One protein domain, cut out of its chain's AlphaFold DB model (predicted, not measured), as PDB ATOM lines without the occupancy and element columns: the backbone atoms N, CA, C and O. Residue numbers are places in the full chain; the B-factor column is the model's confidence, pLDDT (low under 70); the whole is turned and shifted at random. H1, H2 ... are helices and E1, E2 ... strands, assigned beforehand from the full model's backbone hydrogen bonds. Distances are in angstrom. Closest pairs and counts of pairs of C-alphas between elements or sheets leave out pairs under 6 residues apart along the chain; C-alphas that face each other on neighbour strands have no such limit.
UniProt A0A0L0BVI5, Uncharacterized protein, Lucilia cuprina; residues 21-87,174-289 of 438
ATOM      1  N   VAL A  21     -59.691 -37.378 -38.019       90.56
ATOM      2  CA  VAL A  21     -59.329 -37.734 -36.636       90.56
ATOM      3  C   VAL A  21     -57.811 -37.798 -36.418       90.56
ATOM      4  O   VAL A  21     -57.339 -37.008 -35.606       90.56
ATOM      5  N   PRO A  22     -57.004 -38.584 -37.169       90.75
ATOM      6  CA  PRO A  22     -55.553 -38.673 -36.931       90.75
ATOM      7  C   PRO A  22     -54.790 -37.348 -37.113       90.75
ATOM      8  O   PRO A  22     -53.635 -37.247 -36.712       90.75
ATOM      9  N   CYS A  23     -55.416 -36.332 -37.707       92.44
ATOM     10  CA  CYS A  23     -54.853 -35.005 -37.932       92.44
ATOM     11  C   CYS A  23     -55.412 -33.938 -36.974       92.44
ATOM     12  O   CYS A  23     -55.133 -32.753 -37.161       92.44
ATOM     13  N   GLN A  24     -56.250 -34.311 -36.003       90.12
ATOM     14  CA  GLN A  24     -56.815 -33.394 -35.008       90.12
ATOM     15  C   GLN A  24     -55.848 -33.160 -33.851       90.12
ATOM     16  O   GLN A  24     -55.061 -34.036 -33.515       90.12
ATOM     17  N   GLU A  25     -55.940 -31.992 -33.208       83.62
ATOM     18  CA  GLU A  25     -54.946 -31.562 -32.208       83.62
ATOM     19  C   GLU A  25     -54.878 -32.532 -31.028       83.62
ATOM     20  O   GLU A  25     -53.804 -32.937 -30.611       83.62
ATOM     21  N   CYS A  26     -56.035 -33.030 -30.586       76.69
ATOM     22  CA  CYS A  26     -56.137 -34.023 -29.518       76.69
ATOM     23  C   CYS A  26     -55.508 -35.390 -29.847       76.69
ATOM     24  O   CYS A  26     -55.342 -36.210 -28.947       76.69
ATOM     25  N   GLN A  27     -55.208 -35.667 -31.121       78.19
ATOM     26  CA  GLN A  27     -54.504 -36.879 -31.553       78.19
ATOM     27  C   GLN A  27     -53.007 -36.638 -31.759       78.19
ATOM     28  O   GLN A  27     -52.230 -37.594 -31.749       78.19
ATOM     29  N   LEU A  28     -52.603 -35.378 -31.942       77.25
ATOM     30  CA  LEU A  28     -51.211 -34.955 -32.011       77.25
ATOM     31  C   LEU A  28     -50.713 -34.832 -30.567       77.25
ATOM     32  O   LEU A  28     -50.702 -33.756 -29.985       77.25
ATOM     33  N   ASN A  29     -50.410 -35.979 -29.954       62.03
ATOM     34  CA  ASN A  29     -50.025 -36.060 -28.546       62.03
ATOM     35  C   ASN A  29     -48.883 -35.072 -28.226       62.03
ATOM     36  O   ASN A  29     -47.904 -35.008 -28.972       62.03
ATOM     37  N   ALA A  30     -48.966 -34.379 -27.085       53.09
ATOM     38  CA  ALA A  30     -47.898 -33.507 -26.581       53.09
ATOM     39  C   ALA A  30     -46.582 -34.272 -26.322       53.09
ATOM     40  O   ALA A  30     -45.498 -33.710 -26.453       53.09
ATOM     41  N   ASP A  31     -46.683 -35.574 -26.038       54.91
ATOM     42  CA  ASP A  31     -45.544 -36.479 -25.831       54.91
ATOM     43  C   ASP A  31     -44.885 -36.918 -27.154       54.91
ATOM     44  O   ASP A  31     -43.844 -37.574 -27.166       54.91
ATOM     45  N   GLY A  32     -45.513 -36.584 -28.290       57.84
ATOM     46  CA  GLY A  32     -45.072 -36.901 -29.648       57.84
ATOM     47  C   GLY A  32     -45.089 -38.384 -30.033       57.84
ATOM     48  O   GLY A  32     -44.514 -38.767 -31.053       57.84
ATOM     49  N   CYS A  33     -45.796 -39.226 -29.273       68.00
ATOM     50  CA  CYS A  33     -46.044 -40.618 -29.645       68.00
ATOM     51  C   CYS A  33     -46.889 -40.712 -30.930       68.00
ATOM     52  O   CYS A  33     -48.046 -40.283 -30.955       68.00
ATOM     53  N   LEU A  34     -46.313 -41.314 -31.974       85.00
ATOM     54  CA  LEU A  34     -46.980 -41.641 -33.238       85.00
ATOM     55  C   LEU A  34     -47.926 -42.836 -33.047       85.00
ATOM     56  O   LEU A  34     -47.524 -43.874 -32.523       85.00
ATOM     57  N   ARG A  35     -49.173 -42.713 -33.504       89.62
ATOM     58  CA  ARG A  35     -50.168 -43.792 -33.478       89.62
ATOM     59  C   ARG A  35     -50.073 -44.632 -34.747       89.62
ATOM     60  O   ARG A  35     -49.925 -44.082 -35.839       89.62
ATOM     61  N   SER A  36     -50.224 -45.947 -34.596       92.88
ATOM     62  CA  SER A  36     -50.283 -46.891 -35.716       92.88
ATOM     63  C   SER A  36     -51.356 -46.510 -36.732       92.88
ATOM     64  O   SER A  36     -52.418 -45.989 -36.374       92.88
ATOM     65  N   GLU A  37     -51.083 -46.789 -38.004       95.12
ATOM     66  CA  GLU A  37     -52.075 -46.632 -39.055       95.12
ATOM     67  C   GLU A  37     -53.279 -47.559 -38.864       95.12
ATOM     68  O   GLU A  37     -53.152 -48.685 -38.382       95.12
ATOM     69  N   SER A  38     -54.449 -47.096 -39.305       94.50
ATOM     70  CA  SER A  38     -55.665 -47.903 -39.372       94.50
ATOM     71  C   SER A  38     -56.256 -47.842 -40.774       94.50
ATOM     72  O   SER A  38     -56.296 -46.781 -41.403       94.50
ATOM     73  N   ILE A  39     -56.757 -48.984 -41.246       95.19
ATOM     74  CA  ILE A  39     -57.496 -49.083 -42.507       95.19
ATOM     75  C   ILE A  39     -58.782 -48.244 -42.476       95.19
ATOM     76  O   ILE A  39     -59.220 -47.741 -43.512       95.19
ATOM     77  N   GLU A  40     -59.340 -48.010 -41.285       93.69
ATOM     78  CA  GLU A  40     -60.539 -47.194 -41.083       93.69
ATOM     79  C   GLU A  40     -60.357 -45.760 -41.583       93.69
ATOM     80  O   GLU A  40     -61.323 -45.140 -42.012       93.69
ATOM     81  N   TRP A  41     -59.125 -45.237 -41.620       94.56
ATOM     82  CA  TRP A  41     -58.862 -43.896 -42.149       94.56
ATOM     83  C   TRP A  41     -59.256 -43.751 -43.622       94.56
ATOM     84  O   TRP A  41     -59.579 -42.646 -44.053       94.56
ATOM     85  N   LEU A  42     -59.234 -44.846 -44.394       93.56
ATOM     86  CA  LEU A  42     -59.719 -44.876 -45.775       93.56
ATOM     87  C   LEU A  42     -61.249 -44.932 -45.840       93.56
ATOM     88  O   LEU A  42     -61.843 -44.347 -46.743       93.56
ATOM     89  N   TRP A  43     -61.883 -45.639 -44.903       90.75
ATOM     90  CA  TRP A  43     -63.340 -45.803 -44.845       90.75
ATOM     91  C   TRP A  43     -64.052 -44.569 -44.288       90.75
ATOM     92  O   TRP A  43     -65.152 -44.253 -44.727       90.75
ATOM     93  N   ASP A  44     -63.393 -43.835 -43.393       89.56
ATOM     94  CA  ASP A  44     -63.882 -42.584 -42.813       89.56
ATOM     95  C   ASP A  44     -63.802 -41.396 -43.796       89.56
ATOM     96  O   ASP A  44     -64.310 -40.310 -43.506       89.56
ATOM     97  N   LEU A  45     -63.178 -41.560 -44.973       88.62
ATOM     98  CA  LEU A  45     -63.188 -40.525 -46.006       88.62
ATOM     99  C   LEU A  45     -64.601 -40.333 -46.563       88.62
ATOM    100  O   LEU A  45     -65.146 -41.210 -47.240       88.62
ATOM    101  N   LYS A  46     -65.143 -39.126 -46.397       83.12
ATOM    102  CA  LYS A  46     -66.368 -38.709 -47.083       83.12
ATOM    103  C   LYS A  46     -66.203 -38.879 -48.598       83.12
ATOM    104  O   LYS A  46     -65.252 -38.364 -49.183       83.12
ATOM    105  N   ASP A  47     -67.108 -39.641 -49.213       85.81
ATOM    106  CA  ASP A  47     -67.119 -39.957 -50.649       85.81
ATOM    107  C   ASP A  47     -65.808 -40.581 -51.178       85.81
ATOM    108  O   ASP A  47     -65.553 -40.585 -52.382       85.81
ATOM    109  N   LYS A  48     -64.959 -41.122 -50.287       88.31
ATOM    110  CA  LYS A  48     -63.588 -41.577 -50.594       88.31
ATOM    111  C   LYS A  48     -62.684 -40.465 -51.147       88.31
ATOM    112  O   LYS A  48     -61.726 -40.743 -51.871       88.31
ATOM    113  N   ILE A  49     -62.972 -39.204 -50.814       92.38
ATOM    114  CA  ILE A  49     -62.237 -38.030 -51.291       92.38
ATOM    115  C   ILE A  49     -61.259 -37.546 -50.207       92.38
ATOM    116  O   ILE A  49     -61.688 -37.117 -49.135       92.38
ATOM    117  N   PRO A  50     -59.936 -37.546 -50.468       95.56
ATOM    118  CA  PRO A  50     -58.949 -36.976 -49.555       95.56
ATOM    119  C   PRO A  50     -59.182 -35.482 -49.329       95.56
ATOM    120  O   PRO A  50     -59.555 -34.760 -50.255       95.56
ATOM    121  N   ILE A  51     -58.866 -34.973 -48.136       95.56
ATOM    122  CA  ILE A  51     -59.115 -33.559 -47.806       95.56
ATOM    123  C   ILE A  51     -58.402 -32.580 -48.750       95.56
ATOM    124  O   ILE A  51     -58.964 -31.532 -49.048       95.56
ATOM    125  N   TRP A  52     -57.227 -32.940 -49.282       96.12
ATOM    126  CA  TRP A  52     -56.460 -32.131 -50.243       96.12
ATOM    127  C   TRP A  52     -56.887 -32.323 -51.704       96.12
ATOM    128  O   TRP A  52     -56.277 -31.743 -52.606       96.12
ATOM    129  N   SER A  53     -57.915 -33.135 -51.968       95.94
ATOM    130  CA  SER A  53     -58.413 -33.370 -53.321       95.94
ATOM    131  C   SER A  53     -58.763 -32.067 -54.033       95.94
ATOM    132  O   SER A  53     -59.340 -31.143 -53.457       95.94
ATOM    133  N   ARG A  54     -58.465 -32.015 -55.334       92.94
ATOM    134  CA  ARG A  54     -58.818 -30.889 -56.205       92.94
ATOM    135  C   ARG A  54     -60.266 -30.959 -56.695       92.94
ATOM    136  O   ARG A  54     -60.650 -30.102 -57.490       92.94
ATOM    137  N   LEU A  55     -61.023 -31.960 -56.242       93.06
ATOM    138  CA  LEU A  55     -62.483 -32.024 -56.333       93.06
ATOM    139  C   LEU A  55     -63.157 -31.193 -55.234       93.06
ATOM    140  O   LEU A  55     -64.272 -30.724 -55.423       93.06
ATOM    141  N   ASN A  56     -62.468 -30.962 -54.115       92.81
ATOM    142  CA  ASN A  56     -62.974 -30.113 -53.046       92.81
ATOM    143  C   ASN A  56     -62.727 -28.635 -53.394       92.81
ATOM    144  O   ASN A  56     -61.606 -28.232 -53.724       92.81
ATOM    145  N   GLU A  57     -63.749 -27.790 -53.254       91.94
ATOM    146  CA  GLU A  57     -63.609 -26.339 -53.465       91.94
ATOM    147  C   GLU A  57     -63.118 -25.601 -52.215       91.94
ATOM    148  O   GLU A  57     -62.386 -24.613 -52.318       91.94
ATOM    149  N   ILE A  58     -63.485 -26.117 -51.041       93.75
ATOM    150  CA  ILE A  58     -63.170 -25.552 -49.727       93.75
ATOM    151  C   ILE A  58     -62.175 -26.430 -48.966       93.75
ATOM    152  O   ILE A  58     -62.177 -27.657 -49.108       93.75
ATOM    153  N   ASN A  59     -61.303 -25.801 -48.181       94.06
ATOM    154  CA  ASN A  59     -60.407 -26.498 -47.257       94.06
ATOM    155  C   ASN A  59     -61.104 -26.814 -45.921       94.06
ATOM    156  O   ASN A  59     -62.269 -26.475 -45.716       94.06
ATOM    157  N   THR A  60     -60.384 -27.439 -44.984       93.06
ATOM    158  CA  THR A  60     -60.941 -27.813 -43.665       93.06
ATOM    159  C   THR A  60     -61.302 -26.622 -42.771       93.06
ATOM    160  O   THR A  60     -61.936 -26.806 -41.740       93.06
ATOM    161  N   CYS A  61     -60.914 -25.402 -43.155       89.06
ATOM    162  CA  CYS A  61     -61.261 -24.160 -42.462       89.06
ATOM    163  C   CYS A  61     -62.462 -23.442 -43.099       89.06
ATOM    164  O   CYS A  61     -62.765 -22.319 -42.709       89.06
ATOM    165  N   GLY A  62     -63.103 -24.041 -44.109       92.25
ATOM    166  CA  GLY A  62     -64.226 -23.439 -44.830       92.25
ATOM    167  C   GLY A  62     -63.828 -22.379 -45.863       92.25
ATOM    168  O   GLY A  62     -64.699 -21.781 -46.487       92.25
ATOM    169  N   PHE A  63     -62.532 -22.149 -46.101       92.44
ATOM    170  CA  PHE A  63     -62.084 -21.181 -47.101       92.44
ATOM    171  C   PHE A  63     -62.000 -21.815 -48.488       92.44
ATOM    172  O   PHE A  63     -61.450 -22.907 -48.658       92.44
ATOM    173  N   LYS A  64     -62.475 -21.090 -49.506       94.19
ATOM    174  CA  LYS A  64     -62.299 -21.469 -50.913       94.19
ATOM    175  C   LYS A  64     -60.810 -21.469 -51.271       94.19
ATOM    176  O   LYS A  64     -60.093 -20.516 -50.953       94.19
ATOM    177  N   ARG A  65     -60.331 -22.538 -51.913       92.50
ATOM    178  CA  ARG A  65     -58.919 -22.691 -52.324       92.50
ATOM    179  C   ARG A  65     -58.495 -21.627 -53.344       92.50
ATOM    180  O   ARG A  65     -59.341 -21.080 -54.050       92.50
ATOM    181  N   LYS A  66     -57.180 -21.396 -53.471       87.75
ATOM    182  CA  LYS A  66     -56.560 -20.389 -54.365       87.75
ATOM    183  C   LYS A  66     -56.892 -18.927 -54.048       87.75
ATOM    184  O   LYS A  66     -56.628 -18.051 -54.871       87.75
ATOM    185  N   LEU A  67     -57.484 -18.658 -52.890       91.25
ATOM    186  CA  LEU A  67     -57.666 -17.299 -52.395       91.25
ATOM    187  C   LEU A  67     -56.533 -16.974 -51.416       91.25
ATOM    188  O   LEU A  67     -56.053 -17.883 -50.741       91.25
ATOM    189  N   PRO A  68     -56.130 -15.701 -51.264       92.06
ATOM    190  CA  PRO A  68     -55.046 -15.332 -50.351       92.06
ATOM    191  C   PRO A  68     -55.218 -15.881 -48.924       92.06
ATOM    192  O   PRO A  68     -54.251 -16.326 -48.318       92.06
ATOM    193  N   MET A  69     -56.454 -15.933 -48.415       89.69
ATOM    194  CA  MET A  69     -56.765 -16.454 -47.074       89.69
ATOM    195  C   MET A  69     -56.594 -17.973 -46.921       89.69
ATOM    196  O   MET A  69     -56.424 -18.462 -45.807       89.69
ATOM    197  N   SER A  70     -56.657 -18.732 -48.017       93.19
ATOM    198  CA  SER A  70     -56.471 -20.186 -48.021       93.19
ATOM    199  C   SER A  70     -55.060 -20.591 -48.434       93.19
ATOM    200  O   SER A  70     -54.820 -21.773 -48.666       93.19
ATOM    201  N   MET A  71     -54.120 -19.643 -48.504       94.31
ATOM    202  CA  MET A  71     -52.759 -19.888 -48.960       94.31
ATOM    203  C   MET A  71     -51.706 -19.387 -47.969       94.31
ATOM    204  O   MET A  71     -51.894 -18.437 -47.218       94.31
ATOM    205  N   THR A  72     -50.548 -20.036 -47.976       92.69
ATOM    206  CA  THR A  72     -49.328 -19.564 -47.319       92.69
ATOM    207  C   THR A  72     -48.202 -19.624 -48.337       92.69
ATOM    208  O   THR A  72     -47.754 -20.708 -48.718       92.69
ATOM    209  N   LYS A  73     -47.731 -18.456 -48.793       91.00
ATOM    210  CA  LYS A  73     -46.823 -18.349 -49.948       91.00
ATOM    211  C   LYS A  73     -47.451 -19.039 -51.171       91.00
ATOM    212  O   LYS A  73     -48.557 -18.688 -51.558       91.00
ATOM    213  N   ASN A  74     -46.783 -20.040 -51.744       94.44
ATOM    214  CA  ASN A  74     -47.254 -20.777 -52.921       94.44
ATOM    215  C   ASN A  74     -48.088 -22.025 -52.584       94.44
ATOM    216  O   ASN A  74     -48.426 -22.785 -53.488       94.44
ATOM    217  N   PHE A  75     -48.365 -22.275 -51.304       96.25
ATOM    218  CA  PHE A  75     -49.040 -23.484 -50.848       96.25
ATOM    219  C   PHE A  75     -50.485 -23.194 -50.462       96.25
ATOM    220  O   PHE A  75     -50.745 -22.194 -49.794       96.25
ATOM    221  N   ASP A  76     -51.401 -24.098 -50.800       96.88
ATOM    222  CA  ASP A  76     -52.740 -24.104 -50.217       96.88
ATOM    223  C   ASP A  76     -52.670 -24.647 -48.782       96.88
ATOM    224  O   ASP A  76     -51.982 -25.630 -48.499       96.88
ATOM    225  N   ILE A  77     -53.401 -24.017 -47.872       96.94
ATOM    226  CA  ILE A  77     -53.620 -24.487 -46.507       96.94
ATOM    227  C   ILE A  77     -54.731 -25.538 -46.559       96.94
ATOM    228  O   ILE A  77     -55.884 -25.204 -46.829       96.94
ATOM    229  N   GLU A  78     -54.398 -26.797 -46.279       97.12
ATOM    230  CA  GLU A  78     -55.375 -27.892 -46.222       97.12
ATOM    231  C   GLU A  78     -55.894 -28.090 -44.803       97.12
ATOM    232  O   GLU A  78     -57.100 -28.218 -44.601       97.12
ATOM    233  N   ILE A  79     -54.989 -28.043 -43.821       95.75
ATOM    234  CA  ILE A  79     -55.289 -27.976 -42.388       95.75
ATOM    235  C   ILE A  79     -54.465 -26.829 -41.813       95.75
ATOM    236  O   ILE A  79     -53.235 -26.840 -41.917       95.75
ATOM    237  N   LYS A  80     -55.131 -25.845 -41.198       92.88
ATOM    238  CA  LYS A  80     -54.470 -24.666 -40.619       92.88
ATOM    239  C   LYS A  80     -53.300 -25.084 -39.729       92.88
ATOM    240  O   LYS A  80     -53.455 -25.947 -38.869       92.88
ATOM    241  N   ASN A  81     -52.142 -24.474 -39.987       91.31
ATOM    242  CA  ASN A  81     -50.872 -24.671 -39.280       91.31
ATOM    243  C   ASN A  81     -50.290 -26.097 -39.292       91.31
ATOM    244  O   ASN A  81     -49.290 -26.328 -38.620       91.31
ATOM    245  N   ARG A  82     -50.870 -27.042 -40.047       93.12
ATOM    246  CA  ARG A  82     -50.504 -28.465 -39.944       93.12
ATOM    247  C   ARG A  82     -50.291 -29.163 -41.274       93.12
ATOM    248  O   ARG A  82     -49.400 -30.003 -41.360       93.12
ATOM    249  N   LEU A  83     -51.075 -28.841 -42.301       96.88
ATOM    250  CA  LEU A  83     -50.963 -29.470 -43.614       96.88
ATOM    251  C   LEU A  83     -51.100 -28.432 -44.719       96.88
ATOM    252  O   LEU A  83     -52.099 -27.713 -44.801       96.88
ATOM    253  N   TRP A  84     -50.112 -28.425 -45.601       97.44
ATOM    254  CA  TRP A  84     -50.067 -27.578 -46.780       97.44
ATOM    255  C   TRP A  84     -49.892 -28.429 -48.027       97.44
ATOM    256  O   TRP A  84     -49.195 -29.445 -47.989       97.44
ATOM    257  N   SER A  85     -50.474 -28.001 -49.142       97.81
ATOM    258  CA  SER A  85     -50.331 -28.683 -50.423       97.81
ATOM    259  C   SER A  85     -49.819 -27.744 -51.515       97.81
ATOM    260  O   SER A  85     -50.131 -26.554 -51.553       97.81
ATOM    261  N   LEU A  86     -49.007 -28.289 -52.416       97.69
ATOM    262  CA  LEU A  86     -48.517 -27.623 -53.617       97.69
ATOM    263  C   LEU A  86     -48.771 -28.529 -54.818       97.69
ATOM    264  O   LEU A  86     -48.538 -29.733 -54.751       97.69
ATOM    265  N   TRP A  87     -49.214 -27.946 -55.930       96.69
ATOM    266  CA  TRP A  87     -49.666 -28.696 -57.101       96.69
ATOM    267  C   TRP A  87     -48.939 -28.256 -58.362       96.69
ATOM    268  O   TRP A  87     -48.704 -27.065 -58.581       96.69
ATOM    269  N   VAL A 174     -27.068 -40.427 -57.298       97.06
ATOM    270  CA  VAL A 174     -28.090 -41.050 -56.467       97.06
ATOM    271  C   VAL A 174     -27.797 -42.532 -56.275       97.06
ATOM    272  O   VAL A 174     -27.481 -43.255 -57.218       97.06
ATOM    273  N   CYS A 175     -27.923 -42.994 -55.035       96.50
ATOM    274  CA  CYS A 175     -27.832 -44.404 -54.686       96.50
ATOM    275  C   CYS A 175     -29.058 -44.779 -53.861       96.50
ATOM    276  O   CYS A 175     -29.352 -44.148 -52.843       96.50
ATOM    277  N   LEU A 176     -29.785 -45.785 -54.334       95.94
ATOM    278  CA  LEU A 176     -30.985 -46.291 -53.695       95.94
ATOM    279  C   LEU A 176     -30.662 -47.576 -52.934       95.94
ATOM    280  O   LEU A 176     -29.985 -48.455 -53.464       95.94
ATOM    281  N   LYS A 177     -31.171 -47.692 -51.708       96.31
ATOM    282  CA  LYS A 177     -31.062 -48.907 -50.902       96.31
ATOM    283  C   LYS A 177     -32.368 -49.164 -50.160       96.31
ATOM    284  O   LYS A 177     -32.814 -48.295 -49.414       96.31
ATOM    285  N   THR A 178     -32.938 -50.359 -50.288       97.00
ATOM    286  CA  THR A 178     -34.029 -50.812 -49.414       97.00
ATOM    287  C   THR A 178     -33.506 -50.919 -47.987       97.00
ATOM    288  O   THR A 178     -32.546 -51.649 -47.732       97.00
ATOM    289  N   VAL A 179     -34.091 -50.162 -47.061       96.81
ATOM    290  CA  VAL A 179     -33.646 -50.128 -45.657       96.81
ATOM    291  C   VAL A 179     -34.628 -50.805 -44.719       96.81
ATOM    292  O   VAL A 179     -34.212 -51.296 -43.675       96.81
ATOM    293  N   GLN A 180     -35.912 -50.845 -45.076       95.50
ATOM    294  CA  GLN A 180     -36.944 -51.489 -44.272       95.50
ATOM    295  C   GLN A 180     -38.023 -52.097 -45.161       95.50
ATOM    296  O   GLN A 180     -38.359 -51.560 -46.218       95.50
ATOM    297  N   GLN A 181     -38.585 -53.201 -44.690       96.69
ATOM    298  CA  GLN A 181     -39.755 -53.853 -45.259       96.69
ATOM    299  C   GLN A 181     -40.754 -54.084 -44.135       96.69
ATOM    300  O   GLN A 181     -40.358 -54.313 -42.992       96.69
ATOM    301  N   GLY A 182     -42.037 -54.008 -44.452       96.81
ATOM    302  CA  GLY A 182     -43.082 -54.133 -43.451       96.81
ATOM    303  C   GLY A 182     -44.432 -54.451 -44.063       96.81
ATOM    304  O   GLY A 182     -44.543 -54.724 -45.263       96.81
ATOM    305  N   ARG A 183     -45.465 -54.434 -43.221       97.31
ATOM    306  CA  ARG A 183     -46.844 -54.682 -43.646       97.31
ATOM    307  C   ARG A 183     -47.777 -53.592 -43.126       97.31
ATOM    308  O   ARG A 183     -47.734 -53.253 -41.951       97.31
ATOM    309  N   LEU A 184     -48.610 -53.031 -44.000       97.19
ATOM    310  CA  LEU A 184     -49.582 -52.011 -43.606       97.19
ATOM    311  C   LEU A 184     -50.622 -52.600 -42.653       97.19
ATOM    312  O   LEU A 184     -51.096 -53.722 -42.862       97.19
ATOM    313  N   TYR A 185     -51.016 -51.800 -41.662       95.25
ATOM    314  CA  TYR A 185     -52.083 -52.123 -40.706       95.25
ATOM    315  C   TYR A 185     -51.790 -53.349 -39.830       95.25
ATOM    316  O   TYR A 185     -52.705 -53.902 -39.222       95.25
ATOM    317  N   SER A 186     -50.533 -53.801 -39.771       92.31
ATOM    318  CA  SER A 186     -50.134 -54.872 -38.866       92.31
ATOM    319  C   SER A 186     -49.853 -54.334 -37.464       92.31
ATOM    320  O   SER A 186     -49.656 -53.134 -37.241       92.31
ATOM    321  N   ILE A 187     -49.782 -55.254 -36.508       87.94
ATOM    322  CA  ILE A 187     -49.238 -54.971 -35.181       87.94
ATOM    323  C   ILE A 187     -47.768 -54.530 -35.361       87.94
ATOM    324  O   ILE A 187     -47.053 -55.142 -36.164       87.94
ATOM    325  N   PRO A 188     -47.309 -53.460 -34.683       83.81
ATOM    326  CA  PRO A 188     -45.948 -52.941 -34.816       83.81
ATOM    327  C   PRO A 188     -44.940 -53.859 -34.111       83.81
ATOM    328  O   PRO A 188     -44.532 -53.605 -32.981       83.81
ATOM    329  N   LEU A 189     -44.531 -54.935 -34.780       80.19
ATOM    330  CA  LEU A 189     -43.495 -55.842 -34.285       80.19
ATOM    331  C   LEU A 189     -42.126 -55.442 -34.843       80.19
ATOM    332  O   LEU A 189     -42.007 -55.041 -36.000       80.19
ATOM    333  N   LYS A 190     -41.057 -55.610 -34.057       74.81
ATOM    334  CA  LYS A 190     -39.691 -55.234 -34.470       74.81
ATOM    335  C   LYS A 190     -39.225 -55.961 -35.742       74.81
ATOM    336  O   LYS A 190     -38.577 -55.349 -36.585       74.81
ATOM    337  N   CYS A 191     -39.571 -57.242 -35.889       79.38
ATOM    338  CA  CYS A 191     -39.207 -58.066 -37.051       79.38
ATOM    339  C   CYS A 191     -40.133 -57.863 -38.259       79.38
ATOM    340  O   CYS A 191     -39.799 -58.265 -39.370       79.38
ATOM    341  N   GLN A 192     -41.299 -57.254 -38.048       86.38
ATOM    342  CA  GLN A 192     -42.290 -57.003 -39.083       86.38
ATOM    343  C   GLN A 192     -43.005 -55.684 -38.770       86.38
ATOM    344  O   GLN A 192     -44.111 -55.684 -38.220       86.38
ATOM    345  N   PRO A 193     -42.354 -54.551 -39.067       93.06
ATOM    346  CA  PRO A 193     -42.874 -53.258 -38.680       93.06
ATOM    347  C   PRO A 193     -44.113 -52.905 -39.502       93.06
ATOM    348  O   PRO A 193     -44.200 -53.194 -40.700       93.06
ATOM    349  N   ASN A 194     -45.053 -52.226 -38.854       96.19
ATOM    350  CA  ASN A 194     -46.077 -51.471 -39.561       96.19
ATOM    351  C   ASN A 194     -45.495 -50.138 -40.065       96.19
ATOM    352  O   ASN A 194     -44.337 -49.809 -39.776       96.19
ATOM    353  N   LEU A 195     -46.256 -49.373 -40.848       97.56
ATOM    354  CA  LEU A 195     -45.733 -48.157 -41.469       97.56
ATOM    355  C   LEU A 195     -45.374 -47.097 -40.426       97.56
ATOM    356  O   LEU A 195     -44.329 -46.461 -40.559       97.56
ATOM    357  N   ALA A 196     -46.183 -46.925 -39.380       95.69
ATOM    358  CA  ALA A 196     -45.883 -45.993 -38.298       95.69
ATOM    359  C   ALA A 196     -44.508 -46.272 -37.666       95.69
ATOM    360  O   ALA A 196     -43.641 -45.394 -37.640       95.69
ATOM    361  N   TYR A 197     -44.275 -47.510 -37.222       94.31
ATOM    362  CA  TYR A 197     -43.006 -47.907 -36.614       94.31
ATOM    363  C   TYR A 197     -41.837 -47.779 -37.601       94.31
ATOM    364  O   TYR A 197     -40.773 -47.265 -37.250       94.31
ATOM    365  N   ALA A 198     -42.046 -48.189 -38.854       96.44
ATOM    366  CA  ALA A 198     -41.045 -48.076 -39.906       96.44
ATOM    367  C   ALA A 198     -40.629 -46.612 -40.143       96.44
ATOM    368  O   ALA A 198     -39.440 -46.300 -40.172       96.44
ATOM    369  N   LEU A 199     -41.577 -45.670 -40.204       96.62
ATOM    370  CA  LEU A 199     -41.271 -44.248 -40.392       96.62
ATOM    371  C   LEU A 199     -40.451 -43.652 -39.242       96.62
ATOM    372  O   LEU A 199     -39.533 -42.874 -39.505       96.62
ATOM    373  N   ILE A 200     -40.732 -44.028 -37.990       93.75
ATOM    374  CA  ILE A 200     -39.933 -43.590 -36.831       93.75
ATOM    375  C   ILE A 200     -38.483 -44.041 -37.002       93.75
ATOM    376  O   ILE A 200     -37.552 -43.237 -36.919       93.75
ATOM    377  N   GLN A 201     -38.287 -45.328 -37.289       93.69
ATOM    378  CA  GLN A 201     -36.958 -45.903 -37.482       93.69
ATOM    379  C   GLN A 201     -36.253 -45.295 -38.706       93.69
ATOM    380  O   GLN A 201     -35.056 -45.012 -38.664       93.69
ATOM    381  N   PHE A 202     -36.998 -45.050 -39.785       96.50
ATOM    382  CA  PHE A 202     -36.486 -44.450 -41.010       96.50
ATOM    383  C   PHE A 202     -35.968 -43.033 -40.759       96.50
ATOM    384  O   PHE A 202     -34.800 -42.756 -41.025       96.50
ATOM    385  N   PHE A 203     -36.793 -42.147 -40.195       95.88
ATOM    386  CA  PHE A 203     -36.408 -40.753 -39.957       95.88
ATOM    387  C   PHE A 203     -35.384 -40.579 -38.835       95.88
ATOM    388  O   PHE A 203     -34.715 -39.552 -38.790       95.88
ATOM    389  N   SER A 204     -35.187 -41.597 -37.991       93.88
ATOM    390  CA  SER A 204     -34.072 -41.641 -37.035       93.88
ATOM    391  C   SER A 204     -32.701 -41.769 -37.705       93.88
ATOM    392  O   SER A 204     -31.688 -41.477 -37.075       93.88
ATOM    393  N   SER A 205     -32.649 -42.220 -38.963       95.12
ATOM    394  CA  SER A 205     -31.388 -42.496 -39.672       95.12
ATOM    395  C   SER A 205     -31.275 -41.808 -41.035       95.12
ATOM    396  O   SER A 205     -30.172 -41.644 -41.556       95.12
ATOM    397  N   TYR A 206     -32.398 -41.422 -41.643       97.25
ATOM    398  CA  TYR A 206     -32.458 -41.008 -43.041       97.25
ATOM    399  C   TYR A 206     -33.354 -39.785 -43.243       97.25
ATOM    400  O   TYR A 206     -34.424 -39.665 -42.657       97.25
ATOM    401  N   GLN A 207     -32.937 -38.890 -44.144       95.88
ATOM    402  CA  GLN A 207     -33.698 -37.681 -44.487       95.88
ATOM    403  C   GLN A 207     -34.604 -37.849 -45.713       95.88
ATOM    404  O   GLN A 207     -35.623 -37.173 -45.804       95.88
ATOM    405  N   TYR A 208     -34.236 -38.709 -46.669       98.31
ATOM    406  CA  TYR A 208     -34.915 -38.838 -47.964       98.31
ATOM    407  C   TYR A 208     -35.127 -40.302 -48.323       98.31
ATOM    408  O   TYR A 208     -34.190 -41.109 -48.237       98.31
ATOM    409  N   GLY A 209     -36.337 -40.630 -48.773       98.31
ATOM    410  CA  GLY A 209     -36.674 -41.979 -49.192       98.31
ATOM    411  C   GLY A 209     -37.873 -42.091 -50.117       98.31
ATOM    412  O   GLY A 209     -38.596 -41.128 -50.379       98.31
ATOM    413  N   LEU A 210     -38.059 -43.305 -50.619       98.56
ATOM    414  CA  LEU A 210     -39.204 -43.715 -51.417       98.56
ATOM    415  C   LEU A 210     -39.976 -44.783 -50.641       98.56
ATOM    416  O   LEU A 210     -39.384 -45.754 -50.177       98.56
ATOM    417  N   LEU A 211     -41.287 -44.604 -50.519       98.62
ATOM    418  CA  LEU A 211     -42.205 -45.621 -50.023       98.62
ATOM    419  C   LEU A 211     -42.852 -46.311 -51.211       98.62
ATOM    420  O   LEU A 211     -43.578 -45.677 -51.977       98.62
ATOM    421  N   GLU A 212     -42.596 -47.603 -51.337       97.81
ATOM    422  CA  GLU A 212     -43.193 -48.461 -52.345       97.81
ATOM    423  C   GLU A 212     -44.230 -49.383 -51.705       97.81
ATOM    424  O   GLU A 212     -43.933 -50.102 -50.754       97.81
ATOM    425  N   CYS A 213     -45.454 -49.372 -52.227       97.06
ATOM    426  CA  CYS A 213     -46.510 -50.297 -51.826       97.06
ATOM    427  C   CYS A 213     -47.553 -50.404 -52.942       97.06
ATOM    428  O   CYS A 213     -47.974 -49.391 -53.500       97.06
ATOM    429  N   ASN A 214     -47.984 -51.624 -53.275       93.19
ATOM    430  CA  ASN A 214     -49.053 -51.884 -54.247       93.19
ATOM    431  C   ASN A 214     -48.883 -51.136 -55.595       93.19
ATOM    432  O   ASN A 214     -49.792 -50.452 -56.068       93.19
ATOM    433  N   ASN A 215     -47.693 -51.223 -56.205       89.31
ATOM    434  CA  ASN A 215     -47.312 -50.515 -57.443       89.31
ATOM    435  C   ASN A 215     -47.386 -48.975 -57.366       89.31
ATOM    436  O   ASN A 215     -47.368 -48.286 -58.397       89.31
ATOM    437  N   ARG A 216     -47.463 -48.418 -56.154       94.06
ATOM    438  CA  ARG A 216     -47.316 -46.990 -55.888       94.06
ATOM    439  C   ARG A 216     -45.964 -46.700 -55.268       94.06
ATOM    440  O   ARG A 216     -45.488 -47.462 -54.438       94.06
ATOM    441  N   ILE A 217     -45.384 -45.578 -55.666       96.75
ATOM    442  CA  ILE A 217     -44.132 -45.027 -55.174       96.75
ATOM    443  C   ILE A 217     -44.398 -43.580 -54.776       96.75
ATOM    444  O   ILE A 217     -44.751 -42.742 -55.607       96.75
ATOM    445  N   LEU A 218     -44.231 -43.302 -53.488       98.38
ATOM    446  CA  LEU A 218     -44.324 -41.967 -52.914       98.38
ATOM    447  C   LEU A 218     -42.930 -41.532 -52.483       98.38
ATOM    448  O   LEU A 218     -42.213 -42.288 -51.834       98.38
ATOM    449  N   SER A 219     -42.543 -40.308 -52.821       98.62
ATOM    450  CA  SER A 219     -41.335 -39.725 -52.233       98.62
ATOM    451  C   SER A 219     -41.673 -39.165 -50.871       98.62
ATOM    452  O   SER A 219     -42.718 -38.537 -50.729       98.62
ATOM    453  N   LEU A 220     -40.788 -39.336 -49.899       98.62
ATOM    454  CA  LEU A 220     -40.929 -38.754 -48.575       98.62
ATOM    455  C   LEU A 220     -39.592 -38.247 -48.059       98.62
ATOM    456  O   LEU A 220     -38.523 -38.754 -48.413       98.62
ATOM    457  N   GLY A 221     -39.653 -37.238 -47.206       98.12
ATOM    458  CA  GLY A 221     -38.461 -36.749 -46.551       98.12
ATOM    459  C   GLY A 221     -38.737 -35.797 -45.406       98.12
ATOM    460  O   GLY A 221     -39.878 -35.422 -45.137       98.12
ATOM    461  N   PHE A 222     -37.653 -35.410 -44.750       96.50
ATOM    462  CA  PHE A 222     -37.631 -34.451 -43.662       96.50
ATOM    463  C   PHE A 222     -36.553 -33.405 -43.937       96.50
ATOM    464  O   PHE A 222     -35.437 -33.738 -44.341       96.50
ATOM    465  N   ILE A 223     -36.907 -32.134 -43.763       93.06
ATOM    466  CA  ILE A 223     -35.975 -31.011 -43.883       93.06
ATOM    467  C   ILE A 223     -35.871 -30.328 -42.528       93.06
ATOM    468  O   ILE A 223     -36.887 -29.928 -41.969       93.06
ATOM    469  N   ASP A 224     -34.649 -30.139 -42.046       87.88
ATOM    470  CA  ASP A 224     -34.382 -29.452 -40.787       87.88
ATOM    471  C   ASP A 224     -34.602 -27.931 -40.873       87.88
ATOM    472  O   ASP A 224     -34.450 -27.292 -41.923       87.88
ATOM    473  N   GLY A 225     -34.901 -27.326 -39.723       83.56
ATOM    474  CA  GLY A 225     -34.908 -25.878 -39.518       83.56
ATOM    475  C   GLY A 225     -36.295 -25.217 -39.467       83.56
ATOM    476  O   GLY A 225     -37.321 -25.876 -39.624       83.56
ATOM    477  N   PRO A 226     -36.357 -23.881 -39.284       77.19
ATOM    478  CA  PRO A 226     -37.601 -23.158 -38.957       77.19
ATOM    479  C   PRO A 226     -38.690 -23.197 -40.040       77.19
ATOM    480  O   PRO A 226     -39.859 -22.935 -39.786       77.19
ATOM    481  N   SER A 227     -38.306 -23.468 -41.288       77.81
ATOM    482  CA  SER A 227     -39.221 -23.672 -42.421       77.81
ATOM    483  C   SER A 227     -39.153 -25.103 -42.959       77.81
ATOM    484  O   SER A 227     -39.507 -25.341 -44.116       77.81
ATOM    485  N   GLY A 228     -38.644 -26.015 -42.139       86.19
ATOM    486  CA  GLY A 228     -38.506 -27.429 -42.415       86.19
ATOM    487  C   GLY A 228     -39.811 -28.192 -42.221       86.19
ATOM    488  O   GLY A 228     -40.905 -27.635 -42.376       86.19
ATOM    489  N   GLY A 229     -39.683 -29.471 -41.907       93.44
ATOM    490  CA  GLY A 229     -40.787 -30.391 -41.681       93.44
ATOM    491  C   GLY A 229     -40.758 -31.581 -42.627       93.44
ATOM    492  O   GLY A 229     -39.892 -31.716 -43.500       93.44
ATOM    493  N   TYR A 230     -41.737 -32.447 -42.433       97.62
ATOM    494  CA  TYR A 230     -41.968 -33.608 -43.263       97.62
ATOM    495  C   TYR A 230     -42.646 -33.216 -44.567       97.62
ATOM    496  O   TYR A 230     -43.454 -32.281 -44.636       97.62
ATOM    497  N   PHE A 231     -42.357 -33.974 -45.612       98.50
ATOM    498  CA  PHE A 231     -43.058 -33.844 -46.870       98.50
ATOM    499  C   PHE A 231     -43.249 -35.193 -47.541       98.50
ATOM    500  O   PHE A 231     -42.476 -36.127 -47.326       98.50
ATOM    501  N   MET A 232     -44.257 -35.254 -48.402       98.44
ATOM    502  CA  MET A 232     -44.381 -36.298 -49.405       98.44
ATOM    503  C   MET A 232     -44.645 -35.703 -50.782       98.44
ATOM    504  O   MET A 232     -45.244 -34.635 -50.898       98.44
ATOM    505  N   TYR A 233     -44.224 -36.403 -51.825       98.69
ATOM    506  CA  TYR A 233     -44.476 -36.046 -53.214       98.69
ATOM    507  C   TYR A 233     -45.009 -37.254 -53.983       98.69
ATOM    508  O   TYR A 233     -44.493 -38.367 -53.855       98.69
ATOM    509  N   ASP A 234     -46.036 -37.017 -54.794       97.81
ATOM    510  CA  ASP A 234     -46.712 -38.031 -55.599       97.81
ATOM    511  C   ASP A 234     -46.801 -37.570 -57.058       97.81
ATOM    512  O   ASP A 234     -47.363 -36.516 -57.369       97.81
ATOM    513  N   ALA A 235     -46.246 -38.388 -57.955       96.00
ATOM    514  CA  ALA A 235     -46.257 -38.176 -59.401       96.00
ATOM    515  C   ALA A 235     -47.128 -39.181 -60.175       96.00
ATOM    516  O   ALA A 235     -47.113 -39.179 -61.408       96.00
ATOM    517  N   GLN A 236     -47.850 -40.063 -59.480       93.44
ATOM    518  CA  GLN A 236     -48.664 -41.126 -60.081       93.44
ATOM    519  C   GLN A 236     -50.156 -40.815 -60.114       93.44
ATOM    520  O   GLN A 236     -50.905 -41.474 -60.839       93.44
ATOM    521  N   SER A 237     -50.595 -39.843 -59.321       92.19
ATOM    522  CA  SER A 237     -52.012 -39.549 -59.162       92.19
ATOM    523  C   SER A 237     -52.670 -38.995 -60.427       92.19
ATOM    524  O   SER A 237     -52.177 -38.091 -61.106       92.19
ATOM    525  N   LYS A 238     -53.830 -39.570 -60.733       92.00
ATOM    526  CA  LYS A 238     -54.672 -39.283 -61.892       92.00
ATOM    527  C   LYS A 238     -56.115 -39.591 -61.529       92.00
ATOM    528  O   LYS A 238     -56.343 -40.463 -60.692       92.00
ATOM    529  N   ASP A 239     -57.044 -38.933 -62.207       92.25
ATOM    530  CA  ASP A 239     -58.478 -39.177 -62.082       92.25
ATOM    531  C   ASP A 239     -58.966 -39.089 -60.618       92.25
ATOM    532  O   ASP A 239     -58.312 -38.505 -59.741       92.25
ATOM    533  N   ASN A 240     -60.147 -39.650 -60.354       90.25
ATOM    534  CA  ASN A 240     -60.689 -39.753 -59.005       90.25
ATOM    535  C   ASN A 240     -59.747 -40.577 -58.099       90.25
ATOM    536  O   ASN A 240     -59.163 -41.558 -58.563       90.25
ATOM    537  N   PRO A 241     -59.616 -40.230 -56.804       92.50
ATOM    538  CA  PRO A 241     -60.410 -39.235 -56.075       92.50
ATOM    539  C   PRO A 241     -59.766 -37.839 -55.986       92.50
ATOM    540  O   PRO A 241     -60.287 -36.970 -55.290       92.50
ATOM    541  N   LEU A 242     -58.619 -37.603 -56.632       93.38
ATOM    542  CA  LEU A 242     -57.884 -36.334 -56.506       93.38
ATOM    543  C   LEU A 242     -58.197 -35.338 -57.619       93.38
ATOM    544  O   LEU A 242     -58.137 -34.127 -57.394       93.38
ATOM    545  N   PHE A 243     -58.514 -35.833 -58.810       93.06
ATOM    546  CA  PHE A 243     -58.756 -35.037 -60.001       93.06
ATOM    547  C   PHE A 243     -60.055 -35.460 -60.693       93.06
ATOM    548  O   PHE A 243     -60.504 -36.594 -60.537       93.06
ATOM    549  N   PRO A 244     -60.655 -34.579 -61.511       91.50
ATOM    550  CA  PRO A 244     -61.681 -35.000 -62.453       91.50
ATOM    551  C   PRO A 244     -61.142 -36.064 -63.417       91.50
ATOM    552  O   PRO A 244     -59.930 -36.212 -63.590       91.50
ATOM    553  N   LYS A 245     -62.053 -36.765 -64.086       91.25
ATOM    554  CA  LYS A 245     -61.710 -37.752 -65.113       91.25
ATOM    555  C   LYS A 245     -60.800 -37.155 -66.200       91.25
ATOM    556  O   LYS A 245     -60.985 -36.011 -66.616       91.25
ATOM    557  N   ASP A 246     -59.838 -37.951 -66.651       89.94
ATOM    558  CA  ASP A 246     -58.831 -37.670 -67.680       89.94
ATOM    559  C   ASP A 246     -57.858 -36.536 -67.321       89.94
ATOM    560  O   ASP A 246     -57.162 -35.987 -68.183       89.94
ATOM    561  N   ILE A 247     -57.783 -36.197 -66.031       92.94
ATOM    562  CA  ILE A 247     -56.849 -35.216 -65.490       92.94
ATOM    563  C   ILE A 247     -55.838 -35.905 -64.579       92.94
ATOM    564  O   ILE A 247     -56.173 -36.707 -63.713       92.94
ATOM    565  N   SER A 248     -54.577 -35.532 -64.746       92.00
ATOM    566  CA  SER A 248     -53.469 -35.932 -63.888       92.00
ATOM    567  C   SER A 248     -52.666 -34.716 -63.446       92.00
ATOM    568  O   SER A 248     -52.747 -33.625 -64.022       92.00
ATOM    569  N   GLY A 249     -51.876 -34.903 -62.402       93.12
ATOM    570  CA  GLY A 249     -50.992 -33.881 -61.874       93.12
ATOM    571  C   GLY A 249     -50.117 -34.462 -60.782       93.12
ATOM    572  O   GLY A 249     -50.425 -35.514 -60.225       93.12
ATOM    573  N   THR A 250     -49.030 -33.763 -60.479       96.56
ATOM    574  CA  THR A 250     -48.197 -34.090 -59.325       96.56
ATOM    575  C   THR A 250     -48.507 -33.134 -58.191       96.56
ATOM    576  O   THR A 250     -48.959 -32.001 -58.411       96.56
ATOM    577  N   TYR A 251     -48.302 -33.593 -56.966       98.12
ATOM    578  CA  TYR A 251     -48.493 -32.761 -55.790       98.12
ATOM    579  C   TYR A 251     -47.469 -33.079 -54.714       98.12
ATOM    580  O   TYR A 251     -46.902 -34.170 -54.663       98.12
ATOM    581  N   LEU A 252     -47.229 -32.082 -53.873       98.44
ATOM    582  CA  LEU A 252     -46.414 -32.174 -52.679       98.44
ATOM    583  C   LEU A 252     -47.276 -31.798 -51.481       98.44
ATOM    584  O   LEU A 252     -47.950 -30.768 -51.504       98.44
ATOM    585  N   LEU A 253     -47.237 -32.619 -50.440       98.56
ATOM    586  CA  LEU A 253     -47.833 -32.318 -49.144       98.56
ATOM    587  C   LEU A 253     -46.712 -32.040 -48.155       98.56
ATOM    588  O   LEU A 253     -45.746 -32.796 -48.095       98.56
ATOM    589  N   ARG A 254     -46.844 -30.962 -47.387       97.00
ATOM    590  CA  ARG A 254     -45.907 -30.579 -46.330       97.00
ATOM    591  C   ARG A 254     -46.634 -30.536 -44.997       97.00
ATOM    592  O   ARG A 254     -47.744 -30.012 -44.915       97.00
ATOM    593  N   THR A 255     -45.983 -31.030 -43.955       96.12
ATOM    594  CA  THR A 255     -46.492 -31.010 -42.585       96.12
ATOM    595  C   THR A 255     -45.351 -30.923 -41.581       96.12
ATOM    596  O   THR A 255     -44.221 -31.303 -41.872       96.12
ATOM    597  N   ASN A 256     -45.647 -30.434 -40.381       92.25
ATOM    598  CA  ASN A 256     -44.696 -30.431 -39.272       92.25
ATOM    599  C   ASN A 256     -44.869 -31.649 -38.348       92.25
ATOM    600  O   ASN A 256     -44.082 -31.811 -37.426       92.25
ATOM    601  N   HIS A 257     -45.862 -32.511 -38.594       93.00
ATOM    602  CA  HIS A 257     -46.186 -33.635 -37.714       93.00
ATOM    603  C   HIS A 257     -46.040 -34.967 -38.448       93.00
ATOM    604  O   HIS A 257     -46.674 -35.185 -39.485       93.00
ATOM    605  N   LEU A 258     -45.270 -35.895 -37.874       94.56
ATOM    606  CA  LEU A 258     -45.092 -37.231 -38.448       94.56
ATOM    607  C   LEU A 258     -46.422 -38.004 -38.536       94.56
ATOM    608  O   LEU A 258     -46.653 -38.706 -39.514       94.56
ATOM    609  N   GLN A 259     -47.338 -37.800 -37.580       95.31
ATOM    610  CA  GLN A 259     -48.688 -38.382 -37.611       95.31
ATOM    611  C   GLN A 259     -49.494 -37.938 -38.837       95.31
ATOM    612  O   GLN A 259     -50.162 -38.750 -39.478       95.31
ATOM    613  N   VAL A 260     -49.412 -36.655 -39.195       96.62
ATOM    614  CA  VAL A 260     -50.103 -36.115 -40.372       96.62
ATOM    615  C   VAL A 260     -49.449 -36.640 -41.651       96.62
ATOM    616  O   VAL A 260     -50.161 -36.966 -42.597       96.62
ATOM    617  N   LEU A 261     -48.117 -36.799 -41.676       97.88
ATOM    618  CA  LEU A 261     -47.427 -37.445 -42.798       97.88
ATOM    619  C   LEU A 261     -47.906 -38.891 -42.968       97.88
ATOM    620  O   LEU A 261     -48.238 -39.281 -44.083       97.88
ATOM    621  N   LEU A 262     -47.969 -39.665 -41.882       98.00
ATOM    622  CA  LEU A 262     -48.453 -41.046 -41.895       98.00
ATOM    623  C   LEU A 262     -49.876 -41.123 -42.463       98.00
ATOM    624  O   LEU A 262     -50.121 -41.915 -43.371       98.00
ATOM    625  N   TYR A 263     -50.785 -40.257 -42.004       97.81
ATOM    626  CA  TYR A 263     -52.125 -40.146 -42.583       97.81
ATOM    627  C   TYR A 263     -52.061 -39.874 -44.093       97.81
ATOM    628  O   TYR A 263     -52.668 -40.603 -44.877       97.81
ATOM    629  N   CYS A 264     -51.284 -38.875 -44.521       98.31
ATOM    630  CA  CYS A 264     -51.128 -38.549 -45.935       98.31
ATOM    631  C   CYS A 264     -50.635 -39.742 -46.769       98.31
ATOM    632  O   CYS A 264     -51.206 -40.018 -47.821       98.31
ATOM    633  N   LEU A 265     -49.638 -40.485 -46.280       98.44
ATOM    634  CA  LEU A 265     -49.107 -41.667 -46.958       98.44
ATOM    635  C   LEU A 265     -50.174 -42.757 -47.113       98.44
ATOM    636  O   LEU A 265     -50.353 -43.259 -48.218       98.44
ATOM    637  N   ILE A 266     -50.922 -43.085 -46.055       97.94
ATOM    638  CA  ILE A 266     -51.970 -44.121 -46.095       97.94
ATOM    639  C   ILE A 266     -53.056 -43.786 -47.116       97.94
ATOM    640  O   ILE A 266     -53.396 -44.612 -47.967       97.94
ATOM    641  N   ILE A 267     -53.557 -42.550 -47.089       97.62
ATOM    642  CA  ILE A 267     -54.594 -42.108 -48.024       97.62
ATOM    643  C   ILE A 267     -54.071 -42.067 -49.466       97.62
ATOM    644  O   ILE A 267     -54.788 -42.448 -50.391       97.62
ATOM    645  N   SER A 268     -52.824 -41.640 -49.683       97.00
ATOM    646  CA  SER A 268     -52.216 -41.602 -51.019       97.00
ATOM    647  C   SER A 268     -51.874 -42.991 -51.570       97.00
ATOM    648  O   SER A 268     -51.949 -43.196 -52.785       97.00
ATOM    649  N   LEU A 269     -51.522 -43.950 -50.706       96.75
ATOM    650  CA  LEU A 269     -51.342 -45.354 -51.080       96.75
ATOM    651  C   LEU A 269     -52.677 -46.013 -51.448       96.75
ATOM    652  O   LEU A 269     -52.724 -46.779 -52.411       96.75
ATOM    653  N   ASN A 270     -53.752 -45.674 -50.725       95.50
ATOM    654  CA  ASN A 270     -55.116 -46.159 -50.950       95.50
ATOM    655  C   ASN A 270     -55.201 -47.696 -51.020       95.50
ATOM    656  O   ASN A 270     -55.780 -48.274 -51.944       95.50
ATOM    657  N   VAL A 271     -54.568 -48.366 -50.056       96.06
ATOM    658  CA  VAL A 271     -54.554 -49.828 -49.958       96.06
ATOM    659  C   VAL A 271     -55.601 -50.273 -48.947       96.06
ATOM    660  O   VAL A 271     -55.440 -50.054 -47.752       96.06
ATOM    661  N   SER A 272     -56.678 -50.891 -49.427       94.81
ATOM    662  CA  SER A 272     -57.862 -51.232 -48.627       94.81
ATOM    663  C   SER A 272     -57.876 -52.682 -48.129       94.81
ATOM    664  O   SER A 272     -58.945 -53.284 -48.044       94.81
ATOM    665  N   TYR A 273     -56.711 -53.264 -47.849       95.06
ATOM    666  CA  TYR A 273     -56.599 -54.597 -47.257       95.06
ATOM    667  C   TYR A 273     -55.454 -54.647 -46.243       95.06
ATOM    668  O   TYR A 273     -54.456 -53.937 -46.378       95.06
ATOM    669  N   ILE A 274     -55.628 -55.475 -45.213       94.25
ATOM    670  CA  ILE A 274     -54.648 -55.670 -44.140       94.25
ATOM    671  C   ILE A 274     -53.415 -56.424 -44.635       94.25
ATOM    672  O   ILE A 274     -53.489 -57.202 -45.585       94.25
ATOM    673  N   ASN A 275     -52.281 -56.227 -43.964       95.00
ATOM    674  CA  ASN A 275     -51.028 -56.930 -44.236       95.00
ATOM    675  C   ASN A 275     -50.437 -56.699 -45.641       95.00
ATOM    676  O   ASN A 275     -49.646 -57.508 -46.129       95.00
ATOM    677  N   ALA A 276     -50.774 -55.586 -46.293       97.00
ATOM    678  CA  ALA A 276     -50.180 -55.236 -47.575       97.00
ATOM    679  C   ALA A 276     -48.671 -54.966 -47.432       97.00
ATOM    680  O   ALA A 276     -48.290 -54.143 -46.596       97.00
ATOM    681  N   PRO A 277     -47.801 -55.620 -48.223       97.56
ATOM    682  CA  PRO A 277     -46.364 -55.424 -48.112       97.56
ATOM    683  C   PRO A 277     -45.961 -54.027 -48.593       97.56
ATOM    684  O   PRO A 277     -46.480 -53.520 -49.594       97.56
ATOM    685  N   PHE A 278     -45.003 -53.423 -47.897       98.12
ATOM    686  CA  PHE A 278     -44.357 -52.189 -48.324       98.12
ATOM    687  C   PHE A 278     -42.837 -52.271 -48.173       98.12
ATOM    688  O   PHE A 278     -42.315 -53.005 -47.330       98.12
ATOM    689  N   CYS A 279     -42.141 -51.459 -48.963       97.94
ATOM    690  CA  CYS A 279     -40.700 -51.252 -48.890       97.94
ATOM    691  C   CYS A 279     -40.410 -49.763 -48.677       97.94
ATOM    692  O   CYS A 279     -40.944 -48.910 -49.390       97.94
ATOM    693  N   LEU A 280     -39.540 -49.448 -47.719       98.19
ATOM    694  CA  LEU A 280     -38.938 -48.128 -47.574       98.19
ATOM    695  C   LEU A 280     -37.510 -48.167 -48.102       98.19
ATOM    696  O   LEU A 280     -36.650 -48.909 -47.615       98.19
ATOM    697  N   HIS A 281     -37.260 -47.314 -49.082       98.31
ATOM    698  CA  HIS A 281     -35.972 -47.165 -49.729       98.31
ATOM    699  C   HIS A 281     -35.320 -45.862 -49.287       98.31
ATOM    700  O   HIS A 281     -35.909 -44.796 -49.430       98.31
ATOM    701  N   HIS A 282     -34.092 -45.922 -48.783       98.00
ATOM    702  CA  HIS A 282     -33.268 -44.742 -48.567       98.00
ATOM    703  C   HIS A 282     -32.655 -44.286 -49.893       98.00
ATOM    704  O   HIS A 282     -32.078 -45.091 -50.628       98.00
ATOM    705  N   LEU A 283     -32.736 -42.984 -50.169       97.94
ATOM    706  CA  LEU A 283     -32.056 -42.358 -51.296       97.94
ATOM    707  C   LEU A 283     -30.883 -41.506 -50.795       97.94
ATOM    708  O   LEU A 283     -31.075 -40.425 -50.232       97.94
ATOM    709  N   LYS A 284     -29.656 -41.968 -51.044       97.62
ATOM    710  CA  LYS A 284     -28.443 -41.175 -50.829       97.62
ATOM    711  C   LYS A 284     -28.234 -40.255 -52.028       97.62
ATOM    712  O   LYS A 284     -28.125 -40.735 -53.153       97.62
ATOM    713  N   ILE A 285     -28.163 -38.948 -51.781       97.69
ATOM    714  CA  ILE A 285     -28.050 -37.913 -52.818       97.69
ATOM    715  C   ILE A 285     -26.745 -37.146 -52.613       97.69
ATOM    716  O   ILE A 285     -26.588 -36.445 -51.611       97.69
ATOM    717  N   ASN A 286     -25.842 -37.228 -53.589       97.19
ATOM    718  CA  ASN A 286     -24.630 -36.417 -53.653       97.19
ATOM    719  C   ASN A 286     -24.760 -35.413 -54.802       97.19
ATOM    720  O   ASN A 286     -25.001 -35.801 -55.945       97.19
ATOM    721  N   VAL A 287     -24.586 -34.125 -54.514       95.31
ATOM    722  CA  VAL A 287     -24.565 -33.083 -55.548       95.31
ATOM    723  C   VAL A 287     -23.179 -33.070 -56.181       95.31
ATOM    724  O   VAL A 287     -22.187 -32.828 -55.494       95.31
ATOM    725  N   ILE A 288     -23.107 -33.326 -57.482       92.69
ATOM    726  CA  ILE A 288     -21.870 -33.207 -58.245       92.69
ATOM    727  C   ILE A 288     -21.734 -31.726 -58.590       92.69
ATOM    728  O   ILE A 288     -22.488 -31.195 -59.408       92.69
ATOM    729  N   GLN A 289     -20.809 -31.035 -57.927       76.31
ATOM    730  CA  GLN A 289     -20.514 -29.654 -58.292       76.31
ATOM    731  C   GLN A 289     -20.006 -29.631 -59.739       76.31
ATOM    732  O   GLN A 289     -19.138 -30.444 -60.078       76.31
TER     733      GLN A 289
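AT A GLANCE: This is residues 21 to 87 and 174 to 289 of the 438 residues of an uncharacterized protein of Lucilia cuprina (UniProt A0A0L0BVI5). A strongly twisted sheet of eight strands curls round helix H3, which lies near the middle of the domain, and H2 packs on the same face of the sheet towards E3 and E8. Long unnamed stretches, residues 21 to 39, 44 to 74 and 235 to 250, lie away from the middle. The printed part has 183 residues, with three named helices and eight named strands in the order H1 E1 E2 E3 H2 E4 E5 E6 E7 H3 E8; the antiparallel sheet runs E1 E2 E7 E6 E5 E4 E8 E3. The class is mixed, helices and strands, with under half of the residues in named elements. The whole is compact and rounded, with a radius of gyration of the C-alphas of 16.1 A and spans of 45 by 45 by 40 A.

HOW THE PARTS SIT: Pass residues 21 to 39 and find H1, residues 40 to 43, which is not on the sheet but touches residues 263 to 267 of H3, residues 258 to 269; the closest C-alphas, of Leu 42 and Ile 267, are 6.2 A apart. Next come edge strand E1, residues 75 to 79, and E2, residues 83 to 87, a hairpin with N 76 and O 85 at 2.9 A. E3, residues 174 to 183, is the other edge strand; beside it is E8, residues 277 to 288, with N 175 and O 284 at 2.9 A. E3, H2, residues 195 to 203, and E4, residues 208 to 213, form a split strand-helix-strand unit, two strands running the same way with E8 between them in the sheet and a right-handed crossover; E4 and E8 are antiparallel neighbours, with N 210 and O 281 within hydrogen-bond range at 2.9 A. E4, E5, residues 216 to 223, E6, residues 229 to 234, and E7, residues 251 to 255, form a meander, each strand the antiparallel neighbour of the one before; look at N 211 and O 218, 2.8 A, N 221 and O 231, 3.0 A, and N 253 and O 232, 2.9 A. E7 also neighbours E2, with N 86 and O 252 at 2.8 A. H2 and H3 are on the same face, giving two layers, helices over one sheet face; H3 comes closest to E6 at the C-alphas of Tyr 230 and Leu 261, 6.7 A. H2 and H3 are close but not clearly touching, C-alphas 196 and 262 at 6.6 A, at a steep tilt of 59 degrees, opposite ways. In H2 and H3 every O i to N i+4 pair is within hydrogen-bond range; H1 is too short for one.

IN THESE COORDINATES: Find C-alpha 40 at (-60.539, -47.194, -41.083), where H1 begins. H3 runs 16.3 A from C-alpha 258 at (-45.092, -37.231, -38.448). E3 spans 26.5 A, E5 23.0 A and E8 34.6 A, ending at C-alpha 288, (-21.870, -33.207, -58.245).

THE WHOLE: The C-alphas farthest apart, of Asp 47 and Gln 289, are 48.3 A apart. Residues 88 to 173 are not printed, and C-alphas 87 and 174 lie 24.9 A apart across the cut. The long links are H1 to E1, E3 to H2 and E6 to E7. Mean pLDDT of the printed part is 92.6; residues 29 to 33 are under 70.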